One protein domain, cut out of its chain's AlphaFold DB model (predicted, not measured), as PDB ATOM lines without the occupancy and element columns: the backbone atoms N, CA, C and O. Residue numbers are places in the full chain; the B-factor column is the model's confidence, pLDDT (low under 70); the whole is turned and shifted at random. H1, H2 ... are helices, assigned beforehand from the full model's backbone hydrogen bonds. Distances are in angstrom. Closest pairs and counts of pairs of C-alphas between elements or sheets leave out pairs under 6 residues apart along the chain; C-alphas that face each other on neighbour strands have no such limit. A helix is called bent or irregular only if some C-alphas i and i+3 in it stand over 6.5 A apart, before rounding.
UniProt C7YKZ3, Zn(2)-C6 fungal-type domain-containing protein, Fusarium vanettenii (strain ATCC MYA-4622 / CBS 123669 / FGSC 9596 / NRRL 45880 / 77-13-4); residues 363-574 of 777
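This is residues 363 to 574 of the 777 residues of the protein "Zn(2)-C6 fungal-type domain-containing protein" of Fusarium vanettenii (strain ATCC MYA-4622 / CBS 123669 / FGSC 9596 / NRRL 45880 / 77-13-4) (UniProt C7YKZ3). An up-and-down bundle of six helices is built round one long helix, H4, in its middle. The hairpin of H1 and H2 lies along one side of H4; on the other side lie H6 and the hairpin of H8 and H9, with H8 set at a steep tilt of 40 degrees to H4, while H1 and H6 run nearly along it. The short helices H3, H5 and H7 sit at the turns near H4, and at the last end residues 566 to 574, mostly in H10, stick out from the body. The printed part has 212 residues with ten named helices, H1 to H10 in that order along the chain, and no named strand; the class is all helix. It is compact, with a radius of gyration of the C-alphas of 19.4 A, and spans 63 by 47 by 36 A.

The hub is H4, residues 440 to 474, which touches six other helices. H1, residues 363 to 392, touches it the same way at a shallow tilt of 6 degrees, with Thr 374 and Leu 457 as the closest C-alphas, 5.3 A apart. H2, residues 400 to 421, makes a hairpin with H1, opposite ways at 22 degrees; H2 touches H1 with residues 410 to 420 alone, and the closest C-alphas, of Ser 380 and Phe 417, are 5.9 A apart. H2 is irregular, with C-alphas 418 and 421 7.1 A apart. H6, residues 487 to 507, touches residues 455 to 469 of H4 alone, opposite ways at a shallow tilt of 12 degrees, with the closest C-alphas, of His 462 and Phe 501, 5.5 A apart. H8, residues 518 to 537, touches residues 456 to 466 of H4 alone, the same way at a steep tilt of 40 degrees; the closest C-alphas, of Cys 463 and Arg 523, are 6.1 A apart. H9, residues 541 to 559, makes a hairpin with H8 at 22 degrees, the C-alphas of Ile 535 and Arg 544 being closest at 4.9 A. H9 touches H6 at a shallow tilt of 34 degrees, only just short of steep, with the closest C-alphas, of Thr 495 and Ser 547, 6.8 A apart. H4 and H9 are apart. Of the short helices, H3, residues 426 to 429, H5, residues 478 to 481, and H7, residues 510 to 514, each touch H4, for instance with the C-alphas of Val 452 and Cys 512 5.1 A apart for H7. H10, residues 564 to 573, touches no helix. Every O i to N i+4 pair is within hydrogen-bond range in H1, H4, H6, H7, H8 and H9; in H2 it is 16 of 18 and in H10 5 of 6, while H3 and H5 are too short for such a pair.

H4 is the longest helix, 50.7 A from C-alpha 440 at (2.143, -2.567, 31.715) to C-alpha 474 at (-28.458, 32.650, 11.818). H1 measures 44.3 A and begins at C-alpha 363, (3.641, 4.649, 18.223). H2 measures 33.7 A, H6 30.3 A, H8 28.5 A and H9 26.8 A. H10 measures 14.1 A and ends at C-alpha 573, (-13.824, 39.656, 44.781).

The C-alphas farthest apart, of His 397 and Asp 439, are 64.9 A apart. The printed part has no cut and no long link; the links H1 to H2 and H3 to H4 are short, and the others are tight. Residues 396 to 402, of which 400 to 402 belong to H2, also stand free. Mean pLDDT of the printed part is 88.0; it is under 70 at residues 395 to 397, 562 and 564 to 574.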
ATOM      1  N   PHE A 363       4.268   3.640  17.350       95.06
ATOM      2  CA  PHE A 363       3.641   4.649  18.223       95.06
ATOM      3  C   PHE A 363       3.609   6.058  17.608       95.06
ATOM      4  O   PHE A 363       2.564   6.709  17.625       95.06
ATOM      5  N   GLU A 364       4.730   6.513  17.046       94.44
ATOM      6  CA  GLU A 364       4.873   7.865  16.495       94.44
ATOM      7  C   GLU A 364       3.922   8.111  15.310       94.44
ATOM      8  O   GLU A 364       3.158   9.078  15.319       94.44
ATOM      9  N   ASP A 365       3.862   7.173  14.358       93.56
ATOM     10  CA  ASP A 365       2.939   7.224  13.216       93.56
ATOM     11  C   ASP A 365       1.470   7.294  13.666       93.56
ATOM     12  O   ASP A 365       0.667   8.060  13.122       93.56
ATOM     13  N   ARG A 366       1.100   6.518  14.697       95.56
ATOM     14  CA  ARG A 366      -0.249   6.543  15.285       95.56
ATOM     15  C   ARG A 366      -0.560   7.893  15.933       95.56
ATOM     16  O   ARG A 366      -1.666   8.404  15.745       95.56
ATOM     17  N   ALA A 367       0.395   8.464  16.668       95.25
ATOM     18  CA  ALA A 367       0.258   9.756  17.333       95.25
ATOM     19  C   ALA A 367       0.087  10.904  16.325       95.25
ATOM     20  O   ALA A 367      -0.817  11.729  16.480       95.25
ATOM     21  N   PHE A 368       0.895  10.942  15.261       94.38
ATOM     22  CA  PHE A 368       0.766  11.962  14.218       94.38
ATOM     23  C   PHE A 368      -0.491  11.775  13.367       94.38
ATOM     24  O   PHE A 368      -1.143  12.764  13.040       94.38
ATOM     25  N   SER A 369      -0.907  10.536  13.085       93.62
ATOM     26  CA  SER A 369      -2.179  10.254  12.403       93.62
ATOM     27  C   SER A 369      -3.380  10.862  13.146       93.62
ATOM     28  O   SER A 369      -4.168  11.601  12.548       93.62
ATOM     29  N   GLY A 370      -3.468  10.665  14.469       94.12
ATOM     30  CA  GLY A 370      -4.516  11.277  15.294       94.12
ATOM     31  C   GLY A 370      -4.444  12.807  15.340       94.12
ATOM     32  O   GLY A 370      -5.467  13.477  15.196       94.12
ATOM     33  N   TYR A 371      -3.242  13.385  15.439       94.12
ATOM     34  CA  TYR A 371      -3.059  14.839  15.375       94.12
ATOM     35  C   TYR A 371      -3.489  15.419  14.015       94.12
ATOM     36  O   TYR A 371      -4.206  16.422  13.957       94.12
ATOM     37  N   HIS A 372      -3.104  14.785  12.905       93.19
ATOM     38  CA  HIS A 372      -3.486  15.222  11.565       93.19
ATOM     39  C   HIS A 372      -4.988  15.068  11.299       93.19
ATOM     40  O   HIS A 372      -5.539  15.872  10.541       93.19
ATOM     41  N   LEU A 373      -5.664  14.103  11.931       93.81
ATOM     42  CA  LEU A 373      -7.121  13.991  11.893       93.81
ATOM     43  C   LEU A 373      -7.789  15.179  12.602       93.81
ATOM     44  O   LEU A 373      -8.616  15.859  11.995       93.81
ATOM     45  N   THR A 374      -7.351  15.514  13.820       92.75
ATOM     46  CA  THR A 374      -7.801  16.715  14.552       92.75
ATOM     47  C   THR A 374      -7.561  17.992  13.739       92.75
ATOM     48  O   THR A 374      -8.460  18.817  13.577       92.75
ATOM     49  N   ARG A 375      -6.377  18.119  13.125       92.44
ATOM     50  CA  ARG A 375      -6.009  19.228  12.229       92.44
ATOM     51  C   ARG A 375      -6.970  19.358  11.035       92.44
ATOM     52  O   ARG A 375      -7.408  20.464  10.723       92.44
ATOM     53  N   ARG A 376      -7.308  18.242  10.369       92.50
ATOM     54  CA  ARG A 376      -8.252  18.201   9.231       92.50
ATOM     55  C   ARG A 376      -9.668  18.590   9.647       92.50
ATOM     56  O   ARG A 376     -10.287  19.400   8.960       92.50
ATOM     57  N   LEU A 377     -10.140  18.069  10.777       94.00
ATOM     58  CA  LEU A 377     -11.463  18.359  11.326       94.00
ATOM     59  C   LEU A 377     -11.664  19.866  11.550       94.00
ATOM     60  O   LEU A 377     -12.654  20.443  11.102       94.00
ATOM     61  N   TRP A 378     -10.701  20.516  12.210       91.62
ATOM     62  CA  TRP A 378     -10.789  21.938  12.551       91.62
ATOM     63  C   TRP A 378     -10.699  22.823  11.299       91.62
ATOM     64  O   TRP A 378     -11.460  23.781  11.164       91.62
ATOM     65  N   ALA A 379      -9.822  22.471  10.350       90.19
ATOM     66  CA  ALA A 379      -9.713  23.164   9.068       90.19
ATOM     67  C   ALA A 379     -10.992  23.033   8.218       90.19
ATOM     68  O   ALA A 379     -11.428  24.017   7.620       90.19
ATOM     69  N   SER A 380     -11.630  21.857   8.203       93.44
ATOM     70  CA  SER A 380     -12.902  21.642   7.498       93.44
ATOM     71  C   SER A 380     -14.034  22.486   8.094       93.44
ATOM     72  O   SER A 380     -14.711  23.219   7.368       93.44
ATOM     73  N   ALA A 381     -14.167  22.493   9.427       94.06
ATOM     74  CA  ALA A 381     -15.153  23.321  10.121       94.06
ATOM     75  C   ALA A 381     -14.969  24.823   9.835       94.06
ATOM     76  O   ALA A 381     -15.926  25.519   9.484       94.06
ATOM     77  N   ALA A 382     -13.737  25.330   9.930       91.00
ATOM     78  CA  ALA A 382     -13.440  26.731   9.641       91.00
ATOM     79  C   ALA A 382     -13.650  27.087   8.155       91.00
ATOM     80  O   ALA A 382     -14.183  28.156   7.846       91.00
ATOM     81  N   GLY A 383     -13.324  26.175   7.233       90.69
ATOM     82  CA  GLY A 383     -13.579  26.326   5.800       90.69
ATOM     83  C   GLY A 383     -15.071  26.440   5.464       90.69
ATOM     84  O   GLY A 383     -15.473  27.360   4.746       90.69
ATOM     85  N   LEU A 384     -15.907  25.567   6.037       94.25
ATOM     86  CA  LEU A 384     -17.364  25.620   5.879       94.25
ATOM     87  C   LEU A 384     -17.941  26.923   6.457       94.25
ATOM     88  O   LEU A 384     -18.678  27.637   5.773       94.25
ATOM     89  N   MET A 385     -17.525  27.297   7.670       91.88
ATOM     90  CA  MET A 385     -17.869  28.573   8.308       91.88
ATOM     91  C   MET A 385     -17.501  29.782   7.422       91.88
ATOM     92  O   MET A 385     -18.293  30.716   7.265       91.88
ATOM     93  N   ALA A 386     -16.324  29.766   6.789       88.19
ATOM     94  CA  ALA A 386     -15.894  30.811   5.864       88.19
ATOM     95  C   ALA A 386     -16.750  30.859   4.584       88.19
ATOM     96  O   ALA A 386     -17.084  31.957   4.119       88.19
ATOM     97  N   LEU A 387     -17.166  29.709   4.030       90.06
ATOM     98  CA  LEU A 387     -18.111  29.673   2.906       90.06
ATOM     99  C   LEU A 387     -19.477  30.248   3.288       90.06
ATOM    100  O   LEU A 387     -19.997  31.079   2.542       90.06
ATOM    101  N   MET A 388     -20.023  29.883   4.448       91.38
ATOM    102  CA  MET A 388     -21.312  30.388   4.939       91.38
ATOM    103  C   MET A 388     -21.285  31.914   5.126       91.38
ATOM    104  O   MET A 388     -22.142  32.621   4.597       91.38
ATOM    105  N   ARG A 389     -20.235  32.455   5.763       87.94
ATOM    106  CA  ARG A 389     -20.017  33.912   5.896       87.94
ATOM    107  C   ARG A 389     -19.892  34.606   4.531       87.94
ATOM    108  O   ARG A 389     -20.432  35.695   4.327       87.94
ATOM    109  N   LYS A 390     -19.187  33.990   3.574       86.88
ATOM    110  CA  LYS A 390     -19.020  34.502   2.198       86.88
ATOM    111  C   LYS A 390     -20.322  34.449   1.391       86.88
ATOM    112  O   LYS A 390     -20.521  35.312   0.537       86.88
ATOM    113  N   TYR A 391     -21.180  33.466   1.658       87.75
ATOM    114  CA  TYR A 391     -22.515  33.325   1.085       87.75
ATOM    115  C   TYR A 391     -23.424  34.449   1.603       87.75
ATOM    116  O   TYR A 391     -23.831  35.299   0.812       87.75
ATOM    117  N   ALA A 392     -23.611  34.546   2.924       85.81
ATOM    118  CA  ALA A 392     -24.453  35.558   3.571       85.81
ATOM    119  C   ALA A 392     -24.130  36.998   3.118       85.81
ATOM    120  O   ALA A 392     -25.025  37.771   2.789       85.81
ATOM    121  N   ARG A 393     -22.839  37.346   2.986       82.00
ATOM    122  CA  ARG A 393     -22.392  38.682   2.540       82.00
ATOM    123  C   ARG A 393     -22.629  39.005   1.053       82.00
ATOM    124  O   ARG A 393     -22.457  40.160   0.674       82.00
ATOM    125  N   LYS A 394     -22.927  38.031   0.179       74.69
ATOM    126  CA  LYS A 394     -22.911  38.216  -1.296       74.69
ATOM    127  C   LYS A 394     -24.210  37.842  -2.025       74.69
ATOM    128  O   LYS A 394     -24.258  37.895  -3.254       74.69
ATOM    129  N   GLU A 395     -25.262  37.459  -1.309       64.56
ATOM    130  CA  GLU A 395     -26.439  36.809  -1.909       64.56
ATOM    131  C   GLU A 395     -27.541  37.736  -2.436       64.56
ATOM    132  O   GLU A 395     -28.398  37.265  -3.183       64.56
ATOM    133  N   ALA A 396     -27.482  39.048  -2.179       53.34
ATOM    134  CA  ALA A 396     -28.482  40.003  -2.676       53.34
ATOM    135  C   ALA A 396     -28.661  40.002  -4.218       53.34
ATOM    136  O   ALA A 396     -29.702  40.426  -4.709       53.34
ATOM    137  N   HIS A 397     -27.678  39.506  -4.987       58.84
ATOM    138  CA  HIS A 397     -27.650  39.610  -6.456       58.84
ATOM    139  C   HIS A 397     -27.349  38.292  -7.210       58.84
ATOM    140  O   HIS A 397     -27.109  38.314  -8.417       58.84
ATOM    141  N   CYS A 398     -27.342  37.124  -6.550       72.06
ATOM    142  CA  CYS A 398     -27.011  35.854  -7.222       72.06
ATOM    143  C   CYS A 398     -28.225  35.183  -7.901       72.06
ATOM    144  O   CYS A 398     -29.302  35.083  -7.306       72.06
ATOM    145  N   LYS A 399     -28.032  34.660  -9.126       82.62
ATOM    146  CA  LYS A 399     -29.028  33.846  -9.858       82.62
ATOM    147  C   LYS A 399     -29.361  32.543  -9.101       82.62
ATOM    148  O   LYS A 399     -28.440  31.985  -8.505       82.62
ATOM    149  N   PRO A 400     -30.603  32.016  -9.168       81.38
ATOM    150  CA  PRO A 400     -31.026  30.834  -8.404       81.38
ATOM    151  C   PRO A 400     -30.123  29.602  -8.565       81.38
ATOM    152  O   PRO A 400     -29.724  29.010  -7.563       81.38
ATOM    153  N   ASP A 401     -29.720  29.264  -9.792       82.38
ATOM    154  CA  ASP A 401     -28.879  28.085 -10.065       82.38
ATOM    155  C   ASP A 401     -27.518  28.171  -9.355       82.38
ATOM    156  O   ASP A 401     -27.058  27.210  -8.740       82.38
ATOM    157  N   MET A 402     -26.926  29.370  -9.333       83.38
ATOM    158  CA  MET A 402     -25.664  29.647  -8.639       83.38
ATOM    159  C   MET A 402     -25.805  29.591  -7.113       83.38
ATOM    160  O   MET A 402     -24.814  29.370  -6.421       83.38
ATOM    161  N   ARG A 403     -27.009  29.796  -6.562       83.38
ATOM    162  CA  ARG A 403     -27.274  29.577  -5.128       83.38
ATOM    163  C   ARG A 403     -27.291  28.084  -4.828       83.38
ATOM    164  O   ARG A 403     -26.607  27.640  -3.910       83.38
ATOM    165  N   ARG A 404     -28.011  27.310  -5.651       86.00
ATOM    166  CA  ARG A 404     -28.127  25.852  -5.520       86.00
ATOM    167  C   ARG A 404     -26.767  25.159  -5.596       86.00
ATOM    168  O   ARG A 404     -26.483  24.322  -4.749       86.00
ATOM    169  N   GLU A 405     -25.913  25.540  -6.545       88.62
ATOM    170  CA  GLU A 405     -24.558  24.984  -6.674       88.62
ATOM    171  C   GLU A 405     -23.691  25.279  -5.436       88.62
ATOM    172  O   GLU A 405     -23.070  24.374  -4.876       88.62
ATOM    173  N   LYS A 406     -23.704  26.523  -4.932       89.12
ATOM    174  CA  LYS A 406     -22.988  26.885  -3.695       89.12
ATOM    175  C   LYS A 406     -23.512  26.127  -2.476       89.12
ATOM    176  O   LYS A 406     -22.701  25.663  -1.680       89.12
ATOM    177  N   LYS A 407     -24.837  26.004  -2.319       91.12
ATOM    178  CA  LYS A 407     -25.442  25.230  -1.223       91.12
ATOM    179  C   LYS A 407     -25.049  23.758  -1.312       91.12
ATOM    180  O   LYS A 407     -24.572  23.219  -0.324       91.12
ATOM    181  N   MET A 408     -25.105  23.152  -2.501       92.25
ATOM    182  CA  MET A 408     -24.655  21.774  -2.726       92.25
ATOM    183  C   MET A 408     -23.171  21.576  -2.373       92.25
ATOM    184  O   MET A 408     -22.822  20.574  -1.751       92.25
ATOM    185  N   LYS A 409     -22.299  22.548  -2.686       92.81
ATOM    186  CA  LYS A 409     -20.895  22.526  -2.245       92.81
ATOM    187  C   LYS A 409     -20.756  22.605  -0.717       92.81
ATOM    188  O   LYS A 409     -19.937  21.881  -0.157       92.81
ATOM    189  N   MET A 410     -21.540  23.452  -0.048       95.19
ATOM    190  CA  MET A 410     -21.537  23.554   1.419       95.19
ATOM    191  C   MET A 410     -22.068  22.273   2.084       95.19
ATOM    192  O   MET A 410     -21.455  21.806   3.036       95.19
ATOM    193  N   THR A 411     -23.114  21.643   1.540       96.00
ATOM    194  CA  THR A 411     -23.581  20.312   1.970       96.00
ATOM    195  C   THR A 411     -22.495  19.251   1.807       96.00
ATOM    196  O   THR A 411     -22.271  18.474   2.728       96.00
ATOM    197  N   GLY A 412     -21.772  19.237   0.681       95.56
ATOM    198  CA  GLY A 412     -20.651  18.313   0.477       95.56
ATOM    199  C   GLY A 412     -19.547  18.467   1.531       95.56
ATOM    200  O   GLY A 412     -19.094  17.473   2.087       95.56
ATOM    201  N   GLN A 413     -19.167  19.706   1.862       94.88
ATOM    202  CA  GLN A 413     -18.188  19.977   2.925       94.88
ATOM    203  C   GLN A 413     -18.711  19.652   4.329       94.88
ATOM    204  O   GLN A 413     -17.945  19.199   5.172       94.88
ATOM    205  N   PHE A 414     -20.003  19.865   4.590       96.38
ATOM    206  CA  PHE A 414     -20.625  19.470   5.852       96.38
ATOM    207  C   PHE A 414     -20.616  17.948   6.035       96.38
ATOM    208  O   PHE A 414     -20.230  17.477   7.101       96.38
ATOM    209  N   LEU A 415     -20.949  17.189   4.985       94.81
ATOM    210  CA  LEU A 415     -20.868  15.727   4.994       94.81
ATOM    211  C   LEU A 415     -19.430  15.248   5.243       94.81
ATOM    212  O   LEU A 415     -19.226  14.422   6.129       94.81
ATOM    213  N   GLU A 416     -18.443  15.819   4.539       94.00
ATOM    214  CA  GLU A 416     -17.018  15.517   4.753       94.00
ATOM    215  C   GLU A 416     -16.572  15.826   6.192       94.00
ATOM    216  O   GLU A 416     -15.826  15.048   6.779       94.00
ATOM    217  N   PHE A 417     -17.030  16.939   6.777       95.25
ATOM    218  CA  PHE A 417     -16.774  17.289   8.178       95.25
ATOM    219  C   PHE A 417     -17.372  16.260   9.147       95.25
ATOM    220  O   PHE A 417     -16.670  15.812  10.055       95.25
ATOM    221  N   THR A 418     -18.635  15.863   8.961       93.38
ATOM    222  CA  THR A 418     -19.285  14.892   9.852       93.38
ATOM    223  C   THR A 418     -18.679  13.496   9.742       93.38
ATOM    224  O   THR A 418     -18.503  12.852  10.769       93.38
ATOM    225  N   SER A 419     -18.287  13.058   8.540       93.81
ATOM    226  CA  SER A 419     -17.798  11.693   8.312       93.81
ATOM    227  C   SER A 419     -16.328  11.475   8.690       93.81
ATOM    228  O   SER A 419     -15.801  10.379   8.506       93.81
ATOM    229  N   MET A 420     -15.617  12.493   9.199       89.88
ATOM    230  CA  MET A 420     -14.190  12.360   9.547       89.88
ATOM    231  C   MET A 420     -13.920  11.364  10.683       89.88
ATOM    232  O   MET A 420     -12.776  10.947  10.852       89.88
ATOM    233  N   VAL A 421     -14.938  11.003  11.467       89.50
ATOM    234  CA  VAL A 421     -14.821  10.078  12.606       89.50
ATOM    235  C   VAL A 421     -15.570   8.756  12.411       89.50
ATOM    236  O   VAL A 421     -15.573   7.934  13.323       89.50
ATOM    237  N   ASP A 422     -16.175   8.529  11.241       89.50
ATOM    238  CA  ASP A 422     -16.940   7.302  10.963       89.50
ATOM    239  C   ASP A 422     -16.020   6.068  10.897       89.50
ATOM    240  O   ASP A 422     -16.387   4.982  11.338       89.50
ATOM    241  N   GLU A 423     -14.796   6.250  10.390       86.25
ATOM    242  CA  GLU A 423     -13.763   5.213  10.257       86.25
ATOM    243  C   GLU A 423     -12.529   5.552  11.115       86.25
ATOM    244  O   GLU A 423     -11.404   5.687  10.623       86.25
ATOM    245  N   LEU A 424     -12.728   5.738  12.426       93.38
ATOM    246  CA  LEU A 424     -11.607   5.921  13.352       93.38
ATOM    247  C   LEU A 424     -10.716   4.667  13.412       93.38
ATOM    248  O   LEU A 424     -11.225   3.552  13.522       93.38
ATOM    249  N   PRO A 425      -9.379   4.819  13.438       94.38
ATOM    250  CA  PRO A 425      -8.494   3.693  13.701       94.38
ATOM    251  C   PRO A 425      -8.775   3.069  15.081       94.38
ATOM    252  O   PRO A 425      -9.008   3.821  16.031       94.38
ATOM    253  N   PRO A 426      -8.659   1.737  15.266       94.12
ATOM    254  CA  PRO A 426      -9.088   1.069  16.504       94.12
ATOM    255  C   PRO A 426      -8.444   1.608  17.794       94.12
ATOM    256  O   PRO A 426      -9.068   1.616  18.853       94.12
ATOM    257  N   TRP A 427      -7.204   2.104  17.705       94.06
ATOM    258  CA  TRP A 427      -6.472   2.700  18.828       94.06
ATOM    259  C   TRP A 427      -6.962   4.102  19.237       94.06
ATOM    260  O   TRP A 427      -6.634   4.552  20.331       94.06
ATOM    261  N   LEU A 428      -7.739   4.782  18.384       93.94
ATOM    262  CA  LEU A 428      -8.433   6.050  18.660       93.94
ATOM    263  C   LEU A 428      -9.941   5.858  18.871       93.94
ATOM    264  O   LEU A 428     -10.578   6.642  19.573       93.94
ATOM    265  N   GLU A 429     -10.531   4.818  18.285       93.44
ATOM    266  CA  GLU A 429     -11.927   4.453  18.518       93.44
ATOM    267  C   GLU A 429     -12.140   3.982  19.967       93.44
ATOM    268  O   GLU A 429     -13.036   4.478  20.658       93.44
ATOM    269  N   SER A 430     -11.287   3.068  20.447       91.81
ATOM    270  CA  SER A 430     -11.350   2.515  21.806       91.81
ATOM    271  C   SER A 430      -9.951   2.309  22.417       91.81
ATOM    272  O   SER A 430      -9.487   1.169  22.532       91.81
ATOM    273  N   PRO A 431      -9.275   3.395  22.852       92.31
ATOM    274  CA  PRO A 431      -7.939   3.318  23.449       92.31
ATOM    275  C   PRO A 431      -7.869   2.365  24.652       92.31
ATOM    276  O   PRO A 431      -6.931   1.579  24.771       92.31
ATOM    277  N   ASP A 432      -8.889   2.373  25.516       88.94
ATOM    278  CA  ASP A 432      -8.902   1.613  26.776       88.94
ATOM    279  C   ASP A 432      -8.873   0.090  26.572       88.94
ATOM    280  O   ASP A 432      -8.326  -0.644  27.400       88.94
ATOM    281  N   THR A 433      -9.436  -0.396  25.461       90.81
ATOM    282  CA  THR A 433      -9.476  -1.825  25.111       90.81
ATOM    283  C   THR A 433      -8.356  -2.240  24.164       90.81
ATOM    284  O   THR A 433      -8.047  -3.426  24.085       90.81
ATOM    285  N   PHE A 434      -7.735  -1.297  23.451       92.62
ATOM    286  CA  PHE A 434      -6.661  -1.598  22.508       92.62
ATOM    287  C   PHE A 434      -5.411  -2.131  23.238       92.62
ATOM    288  O   PHE A 434      -5.040  -1.660  24.323       92.62
ATOM    289  N   GLU A 435      -4.763  -3.143  22.657       92.19
ATOM    290  CA  GLU A 435      -3.527  -3.736  23.175       92.19
ATOM    291  C   GLU A 435      -2.323  -3.068  22.499       92.19
ATOM    292  O   GLU A 435      -1.919  -3.412  21.390       92.19
ATOM    293  N   PHE A 436      -1.779  -2.048  23.164       90.88
ATOM    294  CA  PHE A 436      -0.631  -1.285  22.669       90.88
ATOM    295  C   PHE A 436       0.707  -1.999  22.879       90.88
ATOM    296  O   PHE A 436       1.575  -1.959  22.011       90.88
ATOM    297  N   SER A 437       0.871  -2.621  24.048       91.56
ATOM    298  CA  SER A 437       2.081  -3.308  24.492       91.56
ATOM    299  C   SER A 437       1.727  -4.337  25.564       91.56
ATOM    300  O   SER A 437       0.737  -4.174  26.280       91.56
ATOM    301  N   GLN A 438       2.560  -5.370  25.696       91.50
ATOM    302  CA  GLN A 438       2.500  -6.338  26.796       91.50
ATOM    303  C   GLN A 438       3.140  -5.793  28.085       91.50
ATOM    304  O   GLN A 438       2.850  -6.280  29.179       91.50
ATOM    305  N   ASP A 439       3.999  -4.778  27.965       94.44
ATOM    306  CA  ASP A 439       4.546  -4.047  29.107       94.44
ATOM    307  C   ASP A 439       3.462  -3.137  29.703       94.44
ATOM    308  O   ASP A 439       2.847  -2.332  28.998       94.44
ATOM    309  N   LYS A 440       3.220  -3.274  31.011       93.38
ATOM    310  CA  LYS A 440       2.143  -2.567  31.715       93.38
ATOM    311  C   LYS A 440       2.364  -1.059  31.798       93.38
ATOM    312  O   LYS A 440       1.384  -0.322  31.725       93.38
ATOM    313  N   GLU A 441       3.600  -0.596  31.958       93.75
ATOM    314  CA  GLU A 441       3.903   0.834  32.088       93.75
ATOM    315  C   GLU A 441       3.766   1.521  30.727       93.75
ATOM    316  O   GLU A 441       3.081   2.539  30.606       93.75
ATOM    317  N   VAL A 442       4.301   0.891  29.676       95.12
ATOM    318  CA  VAL A 442       4.111   1.318  28.278       95.12
ATOM    319  C   VAL A 442       2.626   1.331  27.903       95.12
ATOM    320  O   VAL A 442       2.151   2.295  27.303       95.12
ATOM    321  N   LEU A 443       1.875   0.288  28.269       94.69
ATOM    322  CA  LEU A 443       0.443   0.180  27.983       94.69
ATOM    323  C   LEU A 443      -0.362   1.301  28.656       94.69
ATOM    324  O   LEU A 443      -1.212   1.901  28.003       94.69
ATOM    325  N   VAL A 444      -0.091   1.608  29.929       94.69
ATOM    326  CA  VAL A 444      -0.754   2.712  30.646       94.69
ATOM    327  C   VAL A 444      -0.402   4.062  30.017       94.69
ATOM    328  O   VAL A 444      -1.309   4.857  29.766       94.69
ATOM    329  N   PHE A 445       0.873   4.301  29.689       95.50
ATOM    330  CA  PHE A 445       1.310   5.534  29.030       95.50
ATOM    331  C   PHE A 445       0.590   5.754  27.692       95.50
ATOM    332  O   PHE A 445      -0.006   6.813  27.467       95.50
ATOM    333  N   GLN A 446       0.605   4.745  26.809       96.19
ATOM    334  CA  GLN A 446       0.012   4.862  25.474       96.19
ATOM    335  C   GLN A 446      -1.520   4.964  25.536       96.19
ATOM    336  O   GLN A 446      -2.092   5.783  24.820       96.19
ATOM    337  N   ARG A 447      -2.196   4.230  26.434       95.56
ATOM    338  CA  ARG A 447      -3.649   4.381  26.642       95.56
ATOM    339  C   ARG A 447      -4.021   5.799  27.056       95.56
ATOM    340  O   ARG A 447      -4.848   6.415  26.394       95.56
ATOM    341  N   THR A 448      -3.367   6.343  28.083       95.31
ATOM    342  CA  THR A 448      -3.605   7.722  28.536       95.31
ATOM    343  C   THR A 448      -3.359   8.732  27.412       95.31
ATOM    344  O   THR A 448      -4.188   9.612  27.186       95.31
ATOM    345  N   PHE A 449      -2.271   8.565  26.654       96.69
ATOM    346  CA  PHE A 449      -1.924   9.421  25.516       96.69
ATOM    347  C   PHE A 449      -3.044   9.451  24.459       96.69
ATOM    348  O   PHE A 449      -3.515  10.524  24.072       96.69
ATOM    349  N   PHE A 450      -3.518   8.280  24.018       96.88
ATOM    350  CA  PHE A 450      -4.560   8.193  22.991       96.88
ATOM    351  C   PHE A 450      -5.958   8.558  23.513       96.88
ATOM    352  O   PHE A 450      -6.743   9.109  22.744       96.88
ATOM    353  N   SER A 451      -6.267   8.371  24.802       96.06
ATOM    354  CA  SER A 451      -7.517   8.863  25.409       96.06
ATOM    355  C   SER A 451      -7.570  10.397  25.493       96.06
ATOM    356  O   SER A 451      -8.615  10.998  25.220       96.06
ATOM    357  N   VAL A 452      -6.443  11.070  25.766       96.19
ATOM    358  CA  VAL A 452      -6.347  12.541  25.660       96.19
ATOM    359  C   VAL A 452      -6.522  12.995  24.205       96.19
ATOM    360  O   VAL A 452      -7.317  13.894  23.932       96.19
ATOM    361  N   GLN A 453      -5.842  12.346  23.253       95.38
ATOM    362  CA  GLN A 453      -5.957  12.687  21.830       95.38
ATOM    363  C   GLN A 453      -7.386  12.493  21.292       95.38
ATOM    364  O   GLN A 453      -7.925  13.384  20.631       95.38
ATOM    365  N   ARG A 454      -8.022  11.359  21.620       94.81
ATOM    366  CA  ARG A 454      -9.409  11.045  21.257       94.81
ATOM    367  C   ARG A 454     -10.377  12.083  21.821       94.81
ATOM    368  O   ARG A 454     -11.153  12.658  21.061       94.81
ATOM    369  N   SER A 455     -10.339  12.329  23.130       95.06
ATOM    370  CA  SER A 455     -11.287  13.250  23.769       95.06
ATOM    371  C   SER A 455     -11.197  14.658  23.173       95.06
ATOM    372  O   SER A 455     -12.224  15.276  22.903       95.06
ATOM    373  N   ASN A 456      -9.994  15.152  22.860       94.38
ATOM    374  CA  ASN A 456      -9.832  16.448  22.197       94.38
ATOM    375  C   ASN A 456     -10.433  16.487  20.776       94.38
ATOM    376  O   ASN A 456     -11.044  17.493  20.403       94.38
ATOM    377  N   LEU A 457     -10.292  15.401  20.006       95.06
ATOM    378  CA  LEU A 457     -10.877  15.247  18.669       95.06
ATOM    379  C   LEU A 457     -12.414  15.251  18.718       95.06
ATOM    380  O   LEU A 457     -13.050  16.046  18.025       95.06
ATOM    381  N   ILE A 458     -13.007  14.390  19.549       95.81
ATOM    382  CA  ILE A 458     -14.460  14.156  19.593       95.81
ATOM    383  C   ILE A 458     -15.206  15.343  20.215       95.81
ATOM    384  O   ILE A 458     -16.193  15.820  19.655       95.81
ATOM    385  N   LEU A 459     -14.700  15.914  21.314       95.06
ATOM    386  CA  LEU A 459     -15.281  17.133  21.892       95.06
ATOM    387  C   LEU A 459     -15.147  18.328  20.935       95.06
ATOM    388  O   LEU A 459     -16.046  19.168  20.866       95.06
ATOM    389  N   GLY A 460     -14.058  18.381  20.158       93.94
ATOM    390  CA  GLY A 460     -13.891  19.330  19.059       93.94
ATOM    391  C   GLY A 460     -14.975  19.175  17.988       93.94
ATOM    392  O   GLY A 460     -15.626  20.160  17.651       93.94
ATOM    393  N   LEU A 461     -15.218  17.949  17.508       95.56
ATOM    394  CA  LEU A 461     -16.248  17.634  16.508       95.56
ATOM    395  C   LEU A 461     -17.629  18.128  16.946       95.56
ATOM    396  O   LEU A 461     -18.235  18.933  16.240       95.56
ATOM    397  N   HIS A 462     -18.130  17.679  18.100       96.19
ATOM    398  CA  HIS A 462     -19.497  18.006  18.516       96.19
ATOM    399  C   HIS A 462     -19.657  19.497  18.857       96.19
ATOM    400  O   HIS A 462     -20.655  20.107  18.471       96.19
ATOM    401  N   CYS A 463     -18.651  20.128  19.479       95.56
ATOM    402  CA  CYS A 463     -18.671  21.574  19.714       95.56
ATOM    403  C   CYS A 463     -18.703  22.363  18.394       95.56
ATOM    404  O   CYS A 463     -19.467  23.318  18.256       95.56
ATOM    405  N   PHE A 464     -17.896  21.975  17.402       95.19
ATOM    406  CA  PHE A 464     -17.836  22.672  16.116       95.19
ATOM    407  C   PHE A 464     -19.071  22.409  15.254       95.19
ATOM    408  O   PHE A 464     -19.551  23.334  14.606       95.19
ATOM    409  N   HIS A 465     -19.650  21.208  15.314       96.25
ATOM    410  CA  HIS A 465     -20.942  20.894  14.704       96.25
ATOM    411  C   HIS A 465     -22.038  21.813  15.265       96.25
ATOM    412  O   HIS A 465     -22.778  22.423  14.496       96.25
ATOM    413  N   LEU A 466     -22.088  22.005  16.587       95.62
ATOM    414  CA  LEU A 466     -23.054  22.898  17.232       95.62
ATOM    415  C   LEU A 466     -22.850  24.373  16.837       95.62
ATOM    416  O   LEU A 466     -23.821  25.073  16.553       95.62
ATOM    417  N   VAL A 467     -21.598  24.841  16.746       93.88
ATOM    418  CA  VAL A 467     -21.261  26.201  16.276       93.88
ATOM    419  C   VAL A 467     -21.639  26.410  14.804       93.88
ATOM    420  O   VAL A 467     -22.179  27.460  14.453       93.88
ATOM    421  N   LEU A 468     -21.390  25.419  13.945       95.25
ATOM    422  CA  LEU A 468     -21.783  25.446  12.535       95.25
ATOM    423  C   LEU A 468     -23.306  25.439  12.374       95.25
ATOM    424  O   LEU A 468     -23.824  26.197  11.557       95.25
ATOM    425  N   LEU A 469     -24.022  24.630  13.161       95.19
ATOM    426  CA  LEU A 469     -25.485  24.580  13.154       95.19
ATOM    427  C   LEU A 469     -26.078  25.925  13.581       95.19
ATOM    428  O   LEU A 469     -26.932  26.455  12.875       95.19
ATOM    429  N   GLN A 470     -25.580  26.521  14.671       92.56
ATOM    430  CA  GLN A 470     -26.020  27.850  15.104       92.56
ATOM    431  C   GLN A 470     -25.844  28.887  13.990       92.56
ATOM    432  O   GLN A 470     -26.765  29.635  13.672       92.56
ATOM    433  N   GLN A 471     -24.684  28.875  13.330       91.50
ATOM    434  CA  GLN A 471     -24.421  29.789  12.227       91.50
ATOM    435  C   GLN A 471     -25.304  29.535  11.000       91.50
ATOM    436  O   GLN A 471     -25.612  30.474  10.265       91.50
ATOM    437  N   ALA A 472     -25.675  28.279  10.743       93.00
ATOM    438  CA  ALA A 472     -26.561  27.929   9.640       93.00
ATOM    439  C   ALA A 472     -27.961  28.498   9.878       93.00
ATOM    440  O   ALA A 472     -28.522  29.094   8.961       93.00
ATOM    441  N   ILE A 473     -28.462  28.403  11.111       91.25
ATOM    442  CA  ILE A 473     -29.739  28.991  11.534       91.25
ATOM    443  C   ILE A 473     -29.690  30.521  11.384       91.25
ATOM    444  O   ILE A 473     -30.505  31.083  10.658       91.25
ATOM    445  N   GLU A 474     -28.665  31.189  11.938       89.94
ATOM    446  CA  GLU A 474     -28.458  32.650  11.818       89.94
ATOM    447  C   GLU A 474     -28.446  33.174  10.364       89.94
ATOM    448  O   GLU A 474     -28.705  34.354  10.126       89.94
ATOM    449  N   TYR A 475     -28.110  32.329   9.382       90.19
ATOM    450  CA  TYR A 475     -28.017  32.701   7.965       90.19
ATOM    451  C   TYR A 475     -29.129  32.114   7.072       90.19
ATOM    452  O   TYR A 475     -29.062  32.298   5.854       90.19
ATOM    453  N   GLY A 476     -30.131  31.414   7.618       89.06
ATOM    454  CA  GLY A 476     -31.170  30.747   6.812       89.06
ATOM    455  C   GLY A 476     -30.605  29.646   5.896       89.06
ATOM    456  O   GLY A 476     -31.009  29.488   4.738       89.06
ATOM    457  N   LEU A 477     -29.594  28.932   6.395       91.44
ATOM    458  CA  LEU A 477     -28.821  27.893   5.710       91.44
ATOM    459  C   LEU A 477     -28.989  26.500   6.335       91.44
ATOM    460  O   LEU A 477     -28.229  25.597   6.002       91.44
ATOM    461  N   SER A 478     -29.978  26.298   7.210       91.81
ATOM    462  CA  SER A 478     -30.307  25.006   7.841       91.81
ATOM    463  C   SER A 478     -30.439  23.848   6.826       91.81
ATOM    464  O   SER A 478     -30.081  22.703   7.113       91.81
ATOM    465  N   ASP A 479     -30.856  24.159   5.594       90.88
ATOM    466  CA  ASP A 479     -30.993  23.211   4.485       90.88
ATOM    467  C   ASP A 479     -29.665  22.597   4.009       90.88
ATOM    468  O   ASP A 479     -29.678  21.478   3.492       90.88
ATOM    469  N   ILE A 480     -28.510  23.245   4.231       92.81
ATOM    470  CA  ILE A 480     -27.204  22.646   3.884       92.81
ATOM    471  C   ILE A 480     -26.915  21.386   4.713       92.81
ATOM    472  O   ILE A 480     -26.169  20.524   4.252       92.81
ATOM    473  N   MET A 481     -27.525  21.284   5.900       93.94
ATOM    474  CA  MET A 481     -27.427  20.159   6.836       93.94
ATOM    475  C   MET A 481     -28.604  19.176   6.701       93.94
ATOM    476  O   MET A 481     -28.759  18.284   7.530       93.94
ATOM    477  N   GLY A 482     -29.454  19.343   5.680       89.12
ATOM    478  CA  GLY A 482     -30.659  18.533   5.486       89.12
ATOM    479  C   GLY A 482     -31.800  18.849   6.459       89.12
ATOM    480  O   GLY A 482     -32.732  18.055   6.570       89.12
ATOM    481  N   LEU A 483     -31.742  19.983   7.168       90.81
ATOM    482  CA  LEU A 483     -32.768  20.399   8.123       90.81
ATOM    483  C   LEU A 483     -33.772  21.352   7.467       90.81
ATOM    484  O   LEU A 483     -33.419  22.185   6.631       90.81
ATOM    485  N   HIS A 484     -35.030  21.258   7.889       83.25
ATOM    486  CA  HIS A 484     -36.041  22.266   7.588       83.25
ATOM    487  C   HIS A 484     -36.040  23.358   8.660       83.25
ATOM    488  O   HIS A 484     -35.712  23.101   9.818       83.25
ATOM    489  N   ASP A 485     -36.436  24.565   8.262       74.25
ATOM    490  CA  ASP A 485     -36.490  25.755   9.117       74.25
ATOM    491  C   ASP A 485     -37.757  25.726   9.994       74.25
ATOM    492  O   ASP A 485     -38.715  26.471   9.805       74.25
ATOM    493  N   GLN A 486     -37.803  24.734  10.883       84.94
ATOM    494  CA  GLN A 486     -38.840  24.532  11.889       84.94
ATOM    495  C   GLN A 486     -38.161  24.460  13.253       84.94
ATOM    496  O   GLN A 486     -37.328  23.577  13.478       84.94
ATOM    497  N   ASP A 487     -38.544  25.346  14.173       84.44
ATOM    498  CA  ASP A 487     -37.868  25.533  15.465       84.44
ATOM    499  C   ASP A 487     -37.715  24.225  16.247       84.44
ATOM    500  O   ASP A 487     -36.656  23.943  16.807       84.44
ATOM    501  N   LEU A 488     -38.738  23.364  16.206       87.06
ATOM    502  CA  LEU A 488     -38.712  22.052  16.848       87.06
ATOM    503  C   LEU A 488     -37.638  21.124  16.254       87.06
ATOM    504  O   LEU A 488     -36.927  20.459  17.003       87.06
ATOM    505  N   THR A 489     -37.484  21.086  14.927       89.69
ATOM    506  CA  THR A 489     -36.466  20.267  14.245       89.69
ATOM    507  C   THR A 489     -35.057  20.768  14.558       89.69
ATOM    508  O   THR A 489     -34.165  19.967  14.844       89.69
ATOM    509  N   LEU A 490     -34.867  22.088  14.568       90.81
ATOM    510  CA  LEU A 490     -33.594  22.725  14.910       90.81
ATOM    511  C   LEU A 490     -33.225  22.477  16.383       90.81
ATOM    512  O   LEU A 490     -32.105  22.059  16.678       90.81
ATOM    513  N   ALA A 491     -34.181  22.638  17.301       90.75
ATOM    514  CA  ALA A 491     -34.020  22.350  18.725       90.75
ATOM    515  C   ALA A 491     -33.712  20.871  19.001       90.75
ATOM    516  O   ALA A 491     -32.823  20.563  19.799       90.75
ATOM    517  N   MET A 492     -34.398  19.948  18.316       91.50
ATOM    518  CA  MET A 492     -34.097  18.516  18.388       91.50
ATOM    519  C   MET A 492     -32.657  18.236  17.952       91.50
ATOM    520  O   MET A 492     -31.943  17.546  18.678       91.50
ATOM    521  N   LYS A 493     -32.195  18.814  16.832       94.06
ATOM    522  CA  LYS A 493     -30.828  18.582  16.343       94.06
ATOM    523  C   LYS A 493     -29.755  19.205  17.240       94.06
ATOM    524  O   LYS A 493     -28.745  18.554  17.495       94.06
ATOM    525  N   LYS A 494     -29.986  20.405  17.791       94.56
ATOM    526  CA  LYS A 494     -29.125  20.976  18.847       94.56
ATOM    527  C   LYS A 494     -29.013  20.006  20.027       94.56
ATOM    528  O   LYS A 494     -27.908  19.631  20.408       94.56
ATOM    529  N   THR A 495     -30.152  19.550  20.556       93.69
ATOM    530  CA  THR A 495     -30.228  18.643  21.718       93.69
ATOM    531  C   THR A 495     -29.544  17.294  21.460       93.69
ATOM    532  O   THR A 495     -28.935  16.735  22.368       93.69
ATOM    533  N   GLU A 496     -29.613  16.779  20.231       95.19
ATOM    534  CA  GLU A 496     -28.899  15.575  19.785       95.19
ATOM    535  C   GLU A 496     -27.374  15.775  19.830       95.19
ATOM    536  O   GLU A 496     -26.680  15.026  20.509       95.19
ATOM    537  N   ILE A 497     -26.846  16.833  19.198       96.56
ATOM    538  CA  ILE A 497     -25.399  17.124  19.179       96.56
ATOM    539  C   ILE A 497     -24.857  17.356  20.600       96.56
ATOM    540  O   ILE A 497     -23.764  16.901  20.937       96.56
ATOM    541  N   ILE A 498     -25.634  18.047  21.439       96.62
ATOM    542  CA  ILE A 498     -25.323  18.273  22.855       96.62
ATOM    543  C   ILE A 498     -25.285  16.947  23.631       96.62
ATOM    544  O   ILE A 498     -24.415  16.760  24.481       96.62
ATOM    545  N   HIS A 499     -26.195  16.012  23.337       96.62
ATOM    546  CA  HIS A 499     -26.179  14.693  23.963       96.62
ATOM    547  C   HIS A 499     -24.910  13.915  23.608       96.62
ATOM    548  O   HIS A 499     -24.262  13.416  24.522       96.62
ATOM    549  N   GLU A 500     -24.526  13.864  22.330       96.31
ATOM    550  CA  GLU A 500     -23.305  13.175  21.885       96.31
ATOM    551  C   GLU A 500     -22.035  13.787  22.506       96.31
ATOM    552  O   GLU A 500     -21.162  13.060  22.981       96.31
ATOM    553  N   PHE A 501     -21.967  15.123  22.618       96.94
ATOM    554  CA  PHE A 501     -20.899  15.798  23.369       96.94
ATOM    555  C   PHE A 501     -20.833  15.284  24.815       96.94
ATOM    556  O   PHE A 501     -19.765  14.895  25.285       96.94
ATOM    557  N   LEU A 502     -21.974  15.226  25.513       96.56
ATOM    558  CA  LEU A 502     -22.033  14.723  26.886       96.56
ATOM    559  C   LEU A 502     -21.720  13.220  26.983       96.56
ATOM    560  O   LEU A 502     -21.107  12.808  27.964       96.56
ATOM    561  N   VAL A 503     -22.075  12.394  25.997       95.31
ATOM    562  CA  VAL A 503     -21.708  10.965  25.977       95.31
ATOM    563  C   VAL A 503     -20.188  10.796  26.014       95.31
ATOM    564  O   VAL A 503     -19.693  10.046  26.856       95.31
ATOM    565  N   GLU A 504     -19.433  11.536  25.196       94.25
ATOM    566  CA  GLU A 504     -17.964  11.486  25.251       94.25
ATOM    567  C   GLU A 504     -17.424  12.044  26.581       94.25
ATOM    568  O   GLU A 504     -16.537  11.432  27.173       94.25
ATOM    569  N   VAL A 505     -17.989  13.141  27.107       94.75
ATOM    570  CA  VAL A 505     -17.600  13.704  28.421       94.75
ATOM    571  C   VAL A 505     -17.720  12.679  29.554       94.75
ATOM    572  O   VAL A 505     -16.830  12.604  30.396       94.75
ATOM    573  N   ASN A 506     -18.784  11.871  29.573       93.19
ATOM    574  CA  ASN A 506     -18.970  10.823  30.585       93.19
ATOM    575  C   ASN A 506     -18.124   9.568  30.327       93.19
ATOM    576  O   ASN A 506     -17.884   8.794  31.253       93.19
ATOM    577  N   ARG A 507     -17.707   9.333  29.077       91.31
ATOM    578  CA  ARG A 507     -16.890   8.176  28.691       91.31
ATOM    579  C   ARG A 507     -15.443   8.315  29.164       91.31
ATOM    580  O   ARG A 507     -14.824   7.310  29.509       91.31
ATOM    581  N   VAL A 508     -14.891   9.526  29.132       90.00
ATOM    582  CA  VAL A 508     -13.452   9.751  29.328       90.00
ATOM    583  C   VAL A 508     -13.114  10.121  30.779       90.00
ATOM    584  O   VAL A 508     -13.896  10.805  31.440       90.00
ATOM    585  N   PRO A 509     -11.945   9.715  31.316       91.81
ATOM    586  CA  PRO A 509     -11.539  10.115  32.661       91.81
ATOM    587  C   PRO A 509     -11.460  11.642  32.790       91.81
ATOM    588  O   PRO A 509     -10.864  12.290  31.930       91.81
ATOM    589  N   LEU A 510     -11.965  12.212  33.895       91.50
ATOM    590  CA  LEU A 510     -11.952  13.666  34.154       91.50
ATOM    591  C   LEU A 510     -10.571  14.300  33.916       91.50
ATOM    592  O   LEU A 510     -10.477  15.388  33.355       91.50
ATOM    593  N   LEU A 511      -9.497  13.594  34.282       92.00
ATOM    594  CA  LEU A 511      -8.127  14.053  34.067       92.00
ATOM    595  C   LEU A 511      -7.831  14.362  32.588       92.00
ATOM    596  O   LEU A 511      -7.180  15.359  32.297       92.00
ATOM    597  N   CYS A 512      -8.355  13.562  31.649       93.44
ATOM    598  CA  CYS A 512      -8.188  13.788  30.210       93.44
ATOM    599  C   CYS A 512      -8.865  15.079  29.730       93.44
ATOM    600  O   CYS A 512      -8.461  15.615  28.702       93.44
ATOM    601  N   LEU A 513      -9.865  15.581  30.464       93.69
ATOM    602  CA  LEU A 513     -10.514  16.870  30.220       93.69
ATOM    603  C   LEU A 513      -9.717  18.012  30.870       93.69
ATOM    604  O   LEU A 513      -9.417  19.000  30.204       93.69
ATOM    605  N   GLN A 514      -9.322  17.849  32.140       92.19
ATOM    606  CA  GLN A 514      -8.564  18.844  32.912       92.19
ATOM    607  C   GLN A 514      -7.246  19.242  32.229       92.19
ATOM    608  O   GLN A 514      -6.954  20.428  32.095       92.19
ATOM    609  N   VAL A 515      -6.467  18.276  31.728       92.25
ATOM    610  CA  VAL A 515      -5.163  18.550  31.082       92.25
ATOM    611  C   VAL A 515      -5.255  19.310  29.753       92.25
ATOM    612  O   VAL A 515      -4.233  19.744  29.228       92.25
ATOM    613  N   GLN A 516      -6.460  19.483  29.196       90.50
ATOM    614  CA  GLN A 516      -6.684  20.289  27.990       90.50
ATOM    615  C   GLN A 516      -6.903  21.778  28.302       90.50
ATOM    616  O   GLN A 516      -6.838  22.598  27.387       90.50
ATOM    617  N   GLY A 517      -7.140  22.123  29.574       88.38
ATOM    618  CA  GLY A 517      -7.212  23.494  30.069       88.38
ATOM    619  C   GLY A 517      -8.345  24.352  29.488       88.38
ATOM    620  O   GLY A 517      -9.378  23.852  29.031       88.38
ATOM    621  N   GLU A 518      -8.144  25.673  29.506       85.06
ATOM    622  CA  GLU A 518      -9.151  26.685  29.149       85.06
ATOM    623  C   GLU A 518      -9.786  26.501  27.757       85.06
ATOM    624  O   GLU A 518     -10.998  26.683  27.656       85.06
ATOM    625  N   PRO A 519      -9.072  26.077  26.689       82.81
ATOM    626  CA  PRO A 519      -9.708  25.789  25.400       82.81
ATOM    627  C   PRO A 519     -10.828  24.742  25.472       82.81
ATOM    628  O   PRO A 519     -11.788  24.821  24.706       82.81
ATOM    629  N   THR A 520     -10.743  23.768  26.385       88.25
ATOM    630  CA  THR A 520     -11.827  22.798  26.601       88.25
ATOM    631  C   THR A 520     -12.918  23.365  27.507       88.25
ATOM    632  O   THR A 520     -14.093  23.174  27.204       88.25
ATOM    633  N   VAL A 521     -12.576  24.165  28.521       87.94
ATOM    634  CA  VAL A 521     -13.566  24.919  29.319       87.94
ATOM    635  C   VAL A 521     -14.420  25.837  28.423       87.94
ATOM    636  O   VAL A 521     -15.641  25.886  28.564       87.94
ATOM    637  N   GLU A 522     -13.820  26.507  27.435       84.56
ATOM    638  CA  GLU A 522     -14.525  27.364  26.471       84.56
ATOM    639  C   GLU A 522     -15.499  26.571  25.575       84.56
ATOM    640  O   GLU A 522     -16.615  27.031  25.321       84.56
ATOM    641  N   ARG A 523     -15.146  25.338  25.171       89.12
ATOM    642  CA  ARG A 523     -16.073  24.427  24.463       89.12
ATOM    643  C   ARG A 523     -17.288  24.088  25.329       89.12
ATOM    644  O   ARG A 523     -18.414  24.184  24.849       89.12
ATOM    645  N   PHE A 524     -17.081  23.757  26.607       92.00
ATOM    646  CA  PHE A 524     -18.177  23.506  27.552       92.00
ATOM    647  C   PHE A 524     -19.069  24.744  27.725       92.00
ATOM    648  O   PHE A 524     -20.286  24.630  27.598       92.00
ATOM    649  N   ARG A 525     -18.485  25.936  27.929       88.56
ATOM    650  CA  ARG A 525     -19.229  27.212  27.999       88.56
ATOM    651  C   ARG A 525     -20.077  27.438  26.736       88.56
ATOM    652  O   ARG A 525     -21.247  27.807  26.841       88.56
ATOM    653  N   ARG A 526     -19.542  27.150  25.541       89.12
ATOM    654  CA  ARG A 526     -20.273  27.282  24.265       89.12
ATOM    655  C   ARG A 526     -21.441  26.297  24.138       89.12
ATOM    656  O   ARG A 526     -22.511  26.693  23.682       89.12
ATOM    657  N   VAL A 527     -21.257  25.047  24.563       93.38
ATOM    658  CA  VAL A 527     -22.321  24.025  24.608       93.38
ATOM    659  C   VAL A 527     -23.403  24.408  25.632       93.38
ATOM    660  O   VAL A 527     -24.590  24.313  25.325       93.38
ATOM    661  N   GLY A 528     -23.016  24.933  26.800       92.31
ATOM    662  CA  GLY A 528     -23.930  25.460  27.822       92.31
ATOM    663  C   GLY A 528     -24.771  26.651  27.344       92.31
ATOM    664  O   GLY A 528     -25.971  26.704  27.603       92.31
ATOM    665  N   SER A 529     -24.182  27.570  26.576       90.12
ATOM    666  CA  SER A 529     -24.903  28.701  25.969       90.12
ATOM    667  C   SER A 529     -25.996  28.240  24.990       90.12
ATOM    668  O   SER A 529     -27.132  28.702  25.081       90.12
ATOM    669  N   ALA A 530     -25.698  27.271  24.118       89.62
ATOM    670  CA  ALA A 530     -26.691  26.692  23.208       89.62
ATOM    671  C   ALA A 530     -27.775  25.870  23.942       89.62
ATOM    672  O   ALA A 530     -28.921  25.815  23.500       89.62
ATOM    673  N   LEU A 531     -27.436  25.250  25.078       91.31
ATOM    674  CA  LEU A 531     -28.398  24.597  25.974       91.31
ATOM    675  C   LEU A 531     -29.405  25.593  26.561       91.31
ATOM    676  O   LEU A 531     -30.603  25.320  26.545       91.31
ATOM    677  N   LEU A 532     -28.931  26.740  27.055       89.81
ATOM    678  CA  LEU A 532     -29.778  27.798  27.617       89.81
ATOM    679  C   LEU A 532     -30.740  28.371  26.567       89.81
ATOM    680  O   LEU A 532     -31.938  28.457  26.830       89.81
ATOM    681  N   GLU A 533     -30.245  28.647  25.359       88.62
ATOM    682  CA  GLU A 533     -31.059  29.080  24.214       88.62
ATOM    683  C   GLU A 533     -32.192  28.077  23.901       88.62
ATOM    684  O   GLU A 533     -33.340  28.469  23.701       88.62
ATOM    685  N   VAL A 534     -31.901  26.768  23.917       89.19
ATOM    686  CA  VAL A 534     -32.912  25.709  23.718       89.19
ATOM    687  C   VAL A 534     -33.913  25.632  24.879       89.19
ATOM    688  O   VAL A 534     -35.081  25.337  24.650       89.19
ATOM    689  N   ILE A 535     -33.495  25.887  26.123       89.19
ATOM    690  CA  ILE A 535     -34.397  25.886  27.290       89.19
ATOM    691  C   ILE A 535     -35.370  27.074  27.242       89.19
ATOM    692  O   ILE A 535     -36.538  26.911  27.605       89.19
ATOM    693  N   GLN A 536     -34.892  28.240  26.797       87.31
ATOM    694  CA  GLN A 536     -35.658  29.488  26.727       87.31
ATOM    695  C   GLN A 536     -36.632  29.514  25.539       87.31
ATOM    696  O   GLN A 536     -37.804  29.825  25.724       87.31
ATOM    697  N   ASN A 537     -36.175  29.143  24.338       85.81
ATOM    698  CA  ASN A 537     -36.892  29.439  23.090       85.81
ATOM    699  C   ASN A 537     -37.815  28.314  22.583       85.81
ATOM    700  O   ASN A 537     -38.418  28.453  21.522       85.81
ATOM    701  N   VAL A 538     -37.901  27.174  23.278       87.56
ATOM    702  CA  VAL A 538     -38.610  25.979  22.782       87.56
ATOM    703  C   VAL A 538     -39.810  25.649  23.663       87.56
ATOM    704  O   VAL A 538     -39.653  25.303  24.833       87.56
ATOM    705  N   ASP A 539     -41.012  25.671  23.080       83.38
ATOM    706  CA  ASP A 539     -42.287  25.401  23.773       83.38
ATOM    707  C   ASP A 539     -42.532  23.925  24.136       83.38
ATOM    708  O   ASP A 539     -43.492  23.585  24.829       83.38
ATOM    709  N   ASN A 540     -41.661  23.016  23.693       91.50
ATOM    710  CA  ASN A 540     -41.782  21.590  23.969       91.50
ATOM    711  C   ASN A 540     -41.180  21.215  25.338       91.50
ATOM    712  O   ASN A 540     -39.958  21.147  25.491       91.50
ATOM    713  N   GLU A 541     -42.034  20.890  26.316       90.19
ATOM    714  CA  GLU A 541     -41.595  20.579  27.688       90.19
ATOM    715  C   GLU A 541     -40.664  19.356  27.783       90.19
ATOM    716  O   GLU A 541     -39.781  19.325  28.639       90.19
ATOM    717  N   THR A 542     -40.789  18.371  26.887       91.06
ATOM    718  CA  THR A 542     -39.892  17.201  26.859       91.06
ATOM    719  C   THR A 542     -38.466  17.609  26.485       91.06
ATOM    720  O   THR A 542     -37.513  17.178  27.137       91.06
ATOM    721  N   ILE A 543     -38.308  18.468  25.470       90.25
ATOM    722  CA  ILE A 543     -37.000  19.028  25.092       90.25
ATOM    723  C   ILE A 543     -36.474  19.916  26.219       90.25
ATOM    724  O   ILE A 543     -35.336  19.740  26.639       90.25
ATOM    725  N   ARG A 544     -37.311  20.799  26.777       90.69
ATOM    726  CA  ARG A 544     -36.942  21.689  27.887       90.69
ATOM    727  C   ARG A 544     -36.447  20.919  29.118       90.69
ATOM    728  O   ARG A 544     -35.394  21.243  29.665       90.69
ATOM    729  N   THR A 545     -37.152  19.862  29.518       91.69
ATOM    730  CA  THR A 545     -36.772  18.978  30.636       91.69
ATOM    731  C   THR A 545     -35.459  18.242  30.353       91.69
ATOM    732  O   THR A 545     -34.567  18.216  31.205       91.69
ATOM    733  N   ARG A 546     -35.301  17.685  29.144       92.75
ATOM    734  CA  ARG A 546     -34.068  17.001  28.718       92.75
ATOM    735  C   ARG A 546     -32.866  17.953  28.715       92.75
ATOM    736  O   ARG A 546     -31.822  17.608  29.262       92.75
ATOM    737  N   SER A 547     -33.034  19.161  28.183       92.62
ATOM    738  CA  SER A 547     -31.996  20.193  28.144       92.62
ATOM    739  C   SER A 547     -31.628  20.706  29.537       92.62
ATOM    740  O   SER A 547     -30.445  20.858  29.820       92.62
ATOM    741  N   ARG A 548     -32.587  20.882  30.459       91.62
ATOM    742  CA  ARG A 548     -32.281  21.202  31.870       91.62
ATOM    743  C   ARG A 548     -31.391  20.134  32.518       91.62
ATOM    744  O   ARG A 548     -30.405  20.483  33.156       91.62
ATOM    745  N   SER A 549     -31.687  18.849  32.304       94.12
ATOM    746  CA  SER A 549     -30.858  17.738  32.810       94.12
ATOM    747  C   SER A 549     -29.425  17.776  32.251       94.12
ATOM    748  O   SER A 549     -28.450  17.679  32.998       94.12
ATOM    749  N   TYR A 550     -29.290  18.004  30.942       95.19
ATOM    750  CA  TYR A 550     -27.994  18.158  30.271       95.19
ATOM    751  C   TYR A 550     -27.204  19.382  30.742       95.19
ATOM    752  O   TYR A 550     -25.987  19.291  30.896       95.19
ATOM    753  N   LEU A 551     -27.876  20.499  31.030       92.06
ATOM    754  CA  LEU A 551     -27.241  21.680  31.607       92.06
ATOM    755  C   LEU A 551     -26.673  21.383  33.002       92.06
ATOM    756  O   LEU A 551     -25.510  21.689  33.246       92.06
ATOM    757  N   THR A 552     -27.429  20.718  33.881       90.81
ATOM    758  CA  THR A 552     -26.938  20.314  35.213       90.81
ATOM    759  C   THR A 552     -25.695  19.424  35.119       90.81
ATOM    760  O   THR A 552     -24.712  19.661  35.817       90.81
ATOM    761  N   GLN A 553     -25.697  18.434  34.220       92.06
ATOM    762  CA  GLN A 553     -24.550  17.543  34.002       92.06
ATOM    763  C   GLN A 553     -23.315  18.276  33.448       92.06
ATOM    764  O   GLN A 553     -22.178  17.990  33.844       92.06
ATOM    765  N   LEU A 554     -23.532  19.230  32.540       91.19
ATOM    766  CA  LEU A 554     -22.475  20.071  31.993       91.19
ATOM    767  C   LEU A 554     -21.859  20.957  33.082       91.19
ATOM    768  O   LEU A 554     -20.636  21.053  33.149       91.19
ATOM    769  N   LEU A 555     -22.685  21.561  33.942       85.44
ATOM    770  CA  LEU A 555     -22.245  22.428  35.038       85.44
ATOM    771  C   LEU A 555     -21.483  21.661  36.131       85.44
ATOM    772  O   LEU A 555     -20.440  22.150  36.564       85.44
ATOM    773  N   ASP A 556     -21.919  20.451  36.514       86.12
ATOM    774  CA  ASP A 556     -21.144  19.581  37.421       86.12
ATOM    775  C   ASP A 556     -19.735  19.347  36.868       86.12
ATOM    776  O   ASP A 556     -18.740  19.617  37.542       86.12
ATOM    777  N   THR A 557     -19.645  18.929  35.603       88.50
ATOM    778  CA  THR A 557     -18.348  18.661  34.975       88.50
ATOM    779  C   THR A 557     -17.504  19.932  34.902       88.50
ATOM    780  O   THR A 557     -16.331  19.900  35.263       88.50
ATOM    781  N   LEU A 558     -18.097  21.056  34.486       86.69
ATOM    782  CA  LEU A 558     -17.422  22.347  34.347       86.69
ATOM    783  C   LEU A 558     -16.823  22.836  35.673       86.69
ATOM    784  O   LEU A 558     -15.701  23.343  35.673       86.69
ATOM    785  N   SER A 559     -17.518  22.619  36.795       84.00
ATOM    786  CA  SER A 559     -17.023  22.968  38.136       84.00
ATOM    787  C   SER A 559     -15.748  22.204  38.532       84.00
ATOM    788  O   SER A 559     -14.981  22.666  39.371       84.00
ATOM    789  N   ARG A 560     -15.487  21.060  37.885       85.62
ATOM    790  CA  ARG A 560     -14.369  20.141  38.156       85.62
ATOM    791  C   ARG A 560     -13.207  20.276  37.157       85.62
ATOM    792  O   ARG A 560     -12.267  19.483  37.209       85.62
ATOM    793  N   LEU A 561     -13.254  21.249  36.238       83.50
ATOM    794  CA  LEU A 561     -12.204  21.498  35.233       83.50
ATOM    795  C   LEU A 561     -11.120  22.511  35.670       83.50
ATOM    796  O   LEU A 561     -10.301  22.891  34.839       83.50
ATOM    797  N   ASP A 562     -11.093  22.935  36.941       69.06
ATOM    798  CA  ASP A 562     -10.078  23.840  37.522       69.06
ATOM    799  C   ASP A 562      -9.843  25.145  36.712       69.06
ATOM    800  O   ASP A 562      -8.703  25.580  36.519       69.06
ATOM    801  N   SER A 563     -10.918  25.765  36.195       71.25
ATOM    802  CA  SER A 563     -10.818  26.947  35.319       71.25
ATOM    803  C   SER A 563     -10.298  28.187  36.047       71.25
ATOM    804  O   SER A 563     -10.872  28.657  37.028       71.25
ATOM    805  N   LYS A 564      -9.255  28.792  35.483       63.16
ATOM    806  CA  LYS A 564      -8.560  29.960  36.034       63.16
ATOM    807  C   LYS A 564      -9.256  31.280  35.719       63.16
ATOM    808  O   LYS A 564      -9.124  32.223  36.488       63.16
ATOM    809  N   ALA A 565     -10.082  31.315  34.671       50.91
ATOM    810  CA  ALA A 565     -11.034  32.408  34.466       50.91
ATOM    811  C   ALA A 565     -12.097  32.474  35.584       50.91
ATOM    812  O   ALA A 565     -12.588  33.555  35.888       50.91
ATOM    813  N   SER A 566     -12.418  31.344  36.229       45.50
ATOM    814  CA  SER A 566     -13.259  31.327  37.436       45.50
ATOM    815  C   SER A 566     -12.478  31.735  38.695       45.50
ATOM    816  O   SER A 566     -13.044  32.344  39.597       45.50
ATOM    817  N   ASP A 567     -11.174  31.440  38.758       42.06
ATOM    818  CA  ASP A 567     -10.327  31.803  39.903       42.06
ATOM    819  C   ASP A 567      -9.965  33.295  39.964       42.06
ATOM    820  O   ASP A 567      -9.871  33.831  41.067       42.06
ATOM    821  N   GLU A 568      -9.769  33.985  38.829       39.62
ATOM    822  CA  GLU A 568      -9.531  35.438  38.876       39.62
ATOM    823  C   GLU A 568     -10.753  36.180  39.437       39.62
ATOM    824  O   GLU A 568     -10.568  37.012  40.325       39.62
ATOM    825  N   LEU A 569     -11.978  35.787  39.051       34.88
ATOM    826  CA  LEU A 569     -13.228  36.293  39.641       34.88
ATOM    827  C   LEU A 569     -13.252  36.105  41.168       34.88
ATOM    828  O   LEU A 569     -13.541  37.049  41.899       34.88
ATOM    829  N   ASN A 570     -12.858  34.924  41.662       30.41
ATOM    830  CA  ASN A 570     -12.746  34.663  43.101       30.41
ATOM    831  C   ASN A 570     -11.680  35.547  43.785       30.41
ATOM    832  O   ASN A 570     -11.854  35.944  44.935       30.41
ATOM    833  N   SER A 571     -10.568  35.847  43.103       28.95
ATOM    834  CA  SER A 571      -9.450  36.619  43.669       28.95
ATOM    835  C   SER A 571      -9.660  38.136  43.649       28.95
ATOM    836  O   SER A 571      -9.227  38.818  44.576       28.95
ATOM    837  N   GLU A 572     -10.349  38.660  42.632       29.58
ATOM    838  CA  GLU A 572     -10.703  40.079  42.521       29.58
ATOM    839  C   GLU A 572     -11.865  40.424  43.473       29.58
ATOM    840  O   GLU A 572     -11.900  41.518  44.023       29.58
ATOM    841  N   GLN A 573     -12.760  39.474  43.780       31.70
ATOM    842  CA  GLN A 573     -13.824  39.656  44.781       31.70
ATOM    843  C   GLN A 573     -13.331  39.595  46.238       31.70
ATOM    844  O   GLN A 573     -13.919  40.229  47.113       31.70
ATOM    845  N   LEU A 574     -12.242  38.871  46.523       29.33
ATOM    846  CA  LEU A 574     -11.653  38.788  47.869       29.33
ATOM    847  C   LEU A 574     -10.897  40.059  48.303       29.33
ATOM    848  O   LEU A 574     -10.462  40.132  49.451       29.33
TER     849      LEU A 574